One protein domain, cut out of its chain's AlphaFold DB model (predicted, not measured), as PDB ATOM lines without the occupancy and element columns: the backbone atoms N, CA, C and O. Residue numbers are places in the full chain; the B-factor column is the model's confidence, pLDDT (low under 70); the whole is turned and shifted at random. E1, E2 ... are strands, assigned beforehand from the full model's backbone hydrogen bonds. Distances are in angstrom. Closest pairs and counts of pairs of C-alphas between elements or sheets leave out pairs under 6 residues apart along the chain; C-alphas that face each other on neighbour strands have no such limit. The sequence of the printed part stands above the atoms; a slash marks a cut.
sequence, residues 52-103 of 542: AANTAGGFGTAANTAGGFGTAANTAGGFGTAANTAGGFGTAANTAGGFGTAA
ATOM      1  N   ALA A  52      90.572  51.239 242.343       86.56
ATOM      2  CA  ALA A  52      89.631  50.285 242.933       86.56
ATOM      3  C   ALA A  52      88.337  50.918 243.452       86.56
ATOM      4  O   ALA A  52      88.327  52.082 243.840       86.56
ATOM      5  N   ALA A  53      87.234  50.165 243.499       86.75
ATOM      6  CA  ALA A  53      86.032  50.673 244.161       86.75
ATOM      7  C   ALA A  53      86.240  50.708 245.685       86.75
ATOM      8  O   ALA A  53      86.084  51.763 246.295       86.75
ATOM      9  N   ASN A  54      86.696  49.607 246.288       86.62
ATOM     10  CA  ASN A  54      87.032  49.550 247.713       86.62
ATOM     11  C   ASN A  54      88.443  48.998 247.937       86.62
ATOM     12  O   ASN A  54      88.815  47.983 247.348       86.62
ATOM     13  N   THR A  55      89.211  49.629 248.823       84.25
ATOM     14  CA  THR A  55      90.579  49.216 249.160       84.25
ATOM     15  C   THR A  55      90.771  49.099 250.672       84.25
ATOM     16  O   THR A  55      90.472  50.035 251.407       84.25
ATOM     17  N   ALA A  56      91.316  47.979 251.140       85.38
ATOM     18  CA  ALA A  56      91.838  47.810 252.496       85.38
ATOM     19  C   ALA A  56      93.377  47.815 252.441       85.38
ATOM     20  O   ALA A  56      93.997  46.763 252.266       85.38
ATOM     21  N   GLY A  57      93.995  48.999 252.523       75.69
ATOM     22  CA  GLY A  57      95.437  49.189 252.312       75.69
ATOM     23  C   GLY A  57      95.858  49.206 250.836       75.69
ATOM     24  O   GLY A  57      95.373  48.413 250.034       75.69
ATOM     25  N   GLY A  58      96.799  50.081 250.458       77.25
ATOM     26  CA  GLY A  58      97.344  50.150 249.092       77.25
ATOM     27  C   GLY A  58      97.739  51.559 248.649       77.25
ATOM     28  O   GLY A  58      97.708  52.493 249.450       77.25
ATOM     29  N   PHE A  59      98.113  51.696 247.378       81.94
ATOM     30  CA  PHE A  59      98.487  52.950 246.722       81.94
ATOM     31  C   PHE A  59      97.597  53.210 245.497       81.94
ATOM     32  O   PHE A  59      97.454  52.335 244.645       81.94
ATOM     33  N   GLY A  60      97.050  54.414 245.341       84.06
ATOM     34  CA  GLY A  60      96.367  54.810 244.102       84.06
ATOM     35  C   GLY A  60      95.046  55.538 244.316       84.06
ATOM     36  O   GLY A  60      94.917  56.332 245.242       84.06
ATOM     37  N   THR A  61      94.094  55.316 243.415       89.25
ATOM     38  CA  THR A  61      92.805  56.022 243.371       89.25
ATOM     39  C   THR A  61      91.670  55.075 243.744       89.25
ATOM     40  O   THR A  61      91.504  54.050 243.077       89.25
ATOM     41  N   ALA A  62      90.856  55.397 244.746       87.31
ATOM     42  CA  ALA A  62      89.745  54.530 245.136       87.31
ATOM     43  C   ALA A  62      88.454  55.280 245.476       87.31
ATOM     44  O   ALA A  62      88.486  56.456 245.824       87.31
ATOM     45  N   ALA A  63      87.297  54.613 245.405       87.19
ATOM     46  CA  ALA A  63      86.073  55.223 245.928       87.19
ATOM     47  C   ALA A  63      86.096  55.219 247.466       87.19
ATOM     48  O   ALA A  63      85.946  56.275 248.078       87.19
ATOM     49  N   ASN A  64      86.375  54.072 248.089       87.00
ATOM     50  CA  ASN A  64      86.522  53.961 249.541       87.00
ATOM     51  C   ASN A  64      87.835  53.274 249.929       87.00
ATOM     52  O   ASN A  64      88.172  52.218 249.389       87.00
ATOM     53  N   THR A  65      88.531  53.831 250.917       84.38
ATOM     54  CA  THR A  65      89.807  53.310 251.416       84.38
ATOM     55  C   THR A  65      89.780  53.156 252.935       84.38
ATOM     56  O   THR A  65      89.501  54.113 253.651       84.38
ATOM     57  N   ALA A  66      90.118  51.971 253.438       85.94
ATOM     58  CA  ALA A  66      90.424  51.720 254.846       85.94
ATOM     59  C   ALA A  66      91.947  51.560 254.999       85.94
ATOM     60  O   ALA A  66      92.477  50.456 254.851       85.94
ATOM     61  N   GLY A  67      92.663  52.668 255.228       75.81
ATOM     62  CA  GLY A  67      94.131  52.716 255.215       75.81
ATOM     63  C   GLY A  67      94.744  52.710 253.806       75.81
ATOM     64  O   GLY A  67      94.271  52.013 252.913       75.81
ATOM     65  N   GLY A  68      95.831  53.462 253.591       78.19
ATOM     66  CA  GLY A  68      96.556  53.501 252.310       78.19
ATOM     67  C   GLY A  68      97.113  54.879 251.953       78.19
ATOM     68  O   GLY A  68      97.057  55.801 252.763       78.19
ATOM     69  N   PHE A  69      97.654  55.003 250.740       81.94
ATOM     70  CA  PHE A  69      98.218  56.228 250.171       81.94
ATOM     71  C   PHE A  69      97.535  56.576 248.839       81.94
ATOM     72  O   PHE A  69      97.447  55.724 247.958       81.94
ATOM     73  N   GLY A  70      97.118  57.825 248.631       84.31
ATOM     74  CA  GLY A  70      96.665  58.288 247.311       84.31
ATOM     75  C   GLY A  70      95.403  59.140 247.338       84.31
ATOM     76  O   GLY A  70      95.229  59.941 248.253       84.31
ATOM     77  N   THR A  71      94.565  59.024 246.305       89.06
ATOM     78  CA  THR A  71      93.348  59.836 246.163       89.06
ATOM     79  C   THR A  71      92.098  58.993 246.394       89.06
ATOM     80  O   THR A  71      91.958  57.909 245.829       89.06
ATOM     81  N   ALA A  72      91.172  59.449 247.235       87.38
ATOM     82  CA  ALA A  72      89.944  58.697 247.486       87.38
ATOM     83  C   ALA A  72      88.703  59.574 247.639       87.38
ATOM     84  O   ALA A  72      88.797  60.741 248.010       87.38
ATOM     85  N   ALA A  73      87.513  59.027 247.386       87.25
ATOM     86  CA  ALA A  73      86.292  59.745 247.756       87.25
ATOM     87  C   ALA A  73      86.124  59.729 249.285       87.25
ATOM     88  O   ALA A  73      85.996  60.790 249.893       87.25
ATOM     89  N   ASN A  74      86.220  58.554 249.914       86.88
ATOM     90  CA  ASN A  74      86.161  58.413 251.368       86.88
ATOM     91  C   ASN A  74      87.345  57.605 251.908       86.88
ATOM     92  O   ASN A  74      87.647  56.521 251.406       86.88
ATOM     93  N   THR A  75      87.957  58.095 252.982       84.44
ATOM     94  CA  THR A  75      89.093  57.447 253.646       84.44
ATOM     95  C   THR A  75      88.819  57.265 255.136       84.44
ATOM     96  O   THR A  75      88.510  58.227 255.832       84.44
ATOM     97  N   ALA A  76      88.982  56.045 255.645       85.44
ATOM     98  CA  ALA A  76      89.052  55.738 257.071       85.44
ATOM     99  C   ALA A  76      90.515  55.415 257.431       85.44
ATOM    100  O   ALA A  76      90.946  54.265 257.327       85.44
ATOM    101  N   GLY A  77      91.299  56.439 257.786       75.06
ATOM    102  CA  GLY A  77      92.751  56.334 257.973       75.06
ATOM    103  C   GLY A  77      93.551  56.282 256.662       75.06
ATOM    104  O   GLY A  77      93.135  55.658 255.690       75.06
ATOM    105  N   GLY A  78      94.733  56.907 256.626       78.31
ATOM    106  CA  GLY A  78      95.632  56.887 255.461       78.31
ATOM    107  C   GLY A  78      96.352  58.212 255.211       78.31
ATOM    108  O   GLY A  78      96.287  59.122 256.035       78.31
ATOM    109  N   PHE A  79      97.041  58.304 254.073       81.81
ATOM    110  CA  PHE A  79      97.783  59.478 253.613       81.81
ATOM    111  C   PHE A  79      97.314  59.905 252.213       81.81
ATOM    112  O   PHE A  79      97.259  59.075 251.309       81.81
ATOM    113  N   GLY A  80      97.050  61.191 251.980       84.31
ATOM    114  CA  GLY A  80      96.825  61.710 250.623       84.31
ATOM    115  C   GLY A  80      95.670  62.695 250.499       84.31
ATOM    116  O   GLY A  80      95.463  63.508 251.397       84.31
ATOM    117  N   THR A  81      94.967  62.674 249.362       88.75
ATOM    118  CA  THR A  81      93.870  63.611 249.081       88.75
ATOM    119  C   THR A  81      92.523  62.897 249.109       88.75
ATOM    120  O   THR A  81      92.356  61.850 248.485       88.75
ATOM    121  N   ALA A  82      91.541  63.429 249.834       87.25
ATOM    122  CA  ALA A  82      90.224  62.802 249.892       87.25
ATOM    123  C   ALA A  82      89.064  63.798 249.913       87.25
ATOM    124  O   ALA A  82      89.219  64.936 250.344       87.25
ATOM    125  N   ALA A  83      87.871  63.383 249.482       87.19
ATOM    126  CA  ALA A  83      86.690  64.218 249.709       87.19
ATOM    127  C   ALA A  83      86.322  64.204 251.203       87.19
ATOM    128  O   ALA A  83      86.230  65.265 251.820       87.19
ATOM    129  N   ASN A  84      86.214  63.017 251.809       86.44
ATOM    130  CA  ASN A  84      85.946  62.861 253.238       86.44
ATOM    131  C   ASN A  84      86.975  61.946 253.909       86.44
ATOM    132  O   ASN A  84      87.277  60.865 253.404       86.44
ATOM    133  N   THR A  85      87.470  62.354 255.076       84.44
ATOM    134  CA  THR A  85      88.436  61.585 255.868       84.44
ATOM    135  C   THR A  85      87.946  61.406 257.303       84.44
ATOM    136  O   THR A  85      87.637  62.385 257.976       84.44
ATOM    137  N   ALA A  86      87.913  60.167 257.793       85.12
ATOM    138  CA  ALA A  86      87.756  59.829 259.206       85.12
ATOM    139  C   ALA A  86      89.118  59.365 259.751       85.12
ATOM    140  O   ALA A  86      89.447  58.179 259.691       85.12
ATOM    141  N   GLY A  87      89.945  60.310 260.213       75.12
ATOM    142  CA  GLY A  87      91.342  60.065 260.589       75.12
ATOM    143  C   GLY A  87      92.299  59.933 259.394       75.12
ATOM    144  O   GLY A  87      91.958  59.350 258.368       75.12
ATOM    145  N   GLY A  88      93.527  60.444 259.524       77.75
ATOM    146  CA  GLY A  88      94.565  60.347 258.487       77.75
ATOM    147  C   GLY A  88      95.439  61.595 258.372       77.75
ATOM    148  O   GLY A  88      95.339  62.504 259.195       77.75
ATOM    149  N   PHE A  89      96.295  61.621 257.353       81.56
ATOM    150  CA  PHE A  89      97.203  62.721 257.028       81.56
ATOM    151  C   PHE A  89      96.968  63.213 255.592       81.56
ATOM    152  O   PHE A  89      96.983  62.409 254.662       81.56
ATOM    153  N   GLY A  90      96.836  64.521 255.370       84.62
ATOM    154  CA  GLY A  90      96.849  65.085 254.014       84.62
ATOM    155  C   GLY A  90      95.813  66.175 253.765       84.62
ATOM    156  O   GLY A  90      95.577  67.013 254.633       84.62
ATOM    157  N   THR A  91      95.254  66.218 252.553       88.31
ATOM    158  CA  THR A  91      94.311  67.270 252.148       88.31
ATOM    159  C   THR A  91      92.909  66.707 251.962       88.31
ATOM    160  O   THR A  91      92.724  65.696 251.285       88.31
ATOM    161  N   ALA A  92      91.900  67.336 252.563       87.31
ATOM    162  CA  ALA A  92      90.528  66.859 252.417       87.31
ATOM    163  C   ALA A  92      89.487  67.972 252.331       87.31
ATOM    164  O   ALA A  92      89.701  69.074 252.827       87.31
ATOM    165  N   ALA A  93      88.326  67.699 251.732       87.06
ATOM    166  CA  ALA A  93      87.213  68.640 251.838       87.06
ATOM    167  C   ALA A  93      86.658  68.631 253.273       87.06
ATOM    168  O   ALA A  93      86.594  69.681 253.911       87.06
ATOM    169  N   ASN A  94      86.357  67.446 253.814       86.50
ATOM    170  CA  ASN A  94      85.896  67.281 255.192       86.50
ATOM    171  C   ASN A  94      86.747  66.261 255.954       86.50
ATOM    172  O   ASN A  94      87.018  65.169 255.454       86.50
ATOM    173  N   THR A  95      87.116  66.599 257.187       84.50
ATOM    174  CA  THR A  95      87.894  65.731 258.078       84.50
ATOM    175  C   THR A  95      87.201  65.584 259.430       84.50
ATOM    176  O   THR A  95      86.870  66.580 260.066       84.50
ATOM    177  N   ALA A  96      87.013  64.351 259.895       84.94
ATOM    178  CA  ALA A  96      86.637  64.020 261.265       84.94
ATOM    179  C   ALA A  96      87.859  63.401 261.966       84.94
ATOM    180  O   ALA A  96      88.086  62.194 261.874       84.94
ATOM    181  N   GLY A  97      88.685  64.235 262.605       74.69
ATOM    182  CA  GLY A  97      89.985  63.838 263.155       74.69
ATOM    183  C   GLY A  97      91.081  63.645 262.095       74.69
ATOM    184  O   GLY A  97      90.824  63.166 260.995       74.69
ATOM    185  N   GLY A  98      92.331  63.984 262.428       78.00
ATOM    186  CA  GLY A  98      93.488  63.801 261.540       78.00
ATOM    187  C   GLY A  98      94.459  64.979 261.542       78.00
ATOM    188  O   GLY A  98      94.344  65.885 262.368       78.00
ATOM    189  N   PHE A  99      95.419  64.945 260.619       81.06
ATOM    190  CA  PHE A  99      96.456  65.957 260.429       81.06
ATOM    191  C   PHE A  99      96.443  66.487 258.989       81.06
ATOM    192  O   PHE A  99      96.513  65.701 258.046       81.06
ATOM    193  N   GLY A 100      96.444  67.806 258.790       84.69
ATOM    194  CA  GLY A 100      96.682  68.394 257.467       84.69
ATOM    195  C   GLY A 100      95.801  69.590 257.130       84.69
ATOM    196  O   GLY A 100      95.515  70.410 257.998       84.69
ATOM    197  N   THR A 101      95.436  69.734 255.854       88.31
ATOM    198  CA  THR A 101      94.694  70.903 255.358       88.31
ATOM    199  C   THR A 101      93.281  70.507 254.948       88.31
ATOM    200  O   THR A 101      93.131  69.645 254.077       88.31
ATOM    201  N   ALA A 102      92.250  71.144 255.497       87.31
ATOM    202  CA  ALA A 102      90.874  70.819 255.128       87.31
ATOM    203  C   ALA A 102      89.959  72.031 254.949       87.31
ATOM    204  O   ALA A 102      90.193  73.090 255.521       87.31
ATOM    205  N   ALA A 103      88.878  71.894 254.176       87.06
ATOM    206  CA  ALA A 103      87.858  72.944 254.160       87.06
ATOM    207  C   ALA A 103      87.102  72.961 255.500       87.06
ATOM    208  O   ALA A 103      87.029  74.004 256.149       87.06
TER     209      ALA A 103
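AT A GLANCE: This is residues 52 to 103 of the 542 residues of the protein "Putative nucleoporin (NUP54/57)" of Trypanosoma cruzi (UniProt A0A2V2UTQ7). The printed part is a small solenoid: the chain winds in stacked turns round one long axis, and each of the strands E2 to E5 bends sharply partway and wraps round the coil. Neighbouring turns are side by side, E1 beside E2 and onward to E6, in one parallel sheet of order E1 E2 E3 E4 E5 E6. The printed part has 52 residues, with no named helix and six named strands, E1 to E6 in that order along the chain, and its class is all strand. The whole is compact, with a radius of gyration of the C-alphas of 9.1 A, and elongated, with spans of 25 by 13 by 13 A.

IN THESE COORDINATES: Find C-alpha 52 at (89.631, 50.285, 242.933); from there E1 runs over residues 52 to 55, 6.4 A from first to last C-alpha. Next look at Phe 59, with its C-alpha at (98.487, 52.950, 246.722), where E2 begins; it takes residues 59 to 66 and bends by 121 degrees at residue 62. E3, residues 69 to 76, bends by 121 degrees at residue 72. E4, residues 79 to 86, bends by 121 degrees at residue 82. E5, residues 89 to 96, bends by 121 degrees at residue 93. Each of E2, E3, E4 and E5 is 11.5 A from first to last C-alpha. E6, residues 99 to 103, is 12.7 A long and ends at C-alpha 103, at (87.858, 72.944, 254.160).

HOW THE PARTS SIT: Begin at the edge strand E1, which is parallel to E2; the C-alphas of Ala 53 and Ala 63 face each other at 4.9 A, and N 55 and O 64 are within hydrogen-bond range at 2.8 A. E2 and E3 are parallel at 10 degrees, with N 62 and O 71 within range at 2.9 A. E3 and E4 are parallel at 9 degrees; look at N 86 and O 75, 2.8 A apart. E4 and E5 are parallel at 10 degrees, with N 80 and O 89 at 2.9 A. E5 and the other edge strand, E6, are parallel at 49 degrees, with N 90 and O 99 at 2.9 A. Among the pairs of strands that are apart are E1 and E4, E2 and E5, and E3 and E6. The sheet is twisted, its C-alphas lying up to 7.1 A off its best plane.

THE WHOLE: The two C-alphas farthest apart are those of Ala 56 and Ala 103, at 25.5 A. The printed part has no cut, and its links between strands are tight: three residues from E1 to E2, and two in each of the others. The mean pLDDT of the printed part is 84.0, and no printed residue is under 70 in this model.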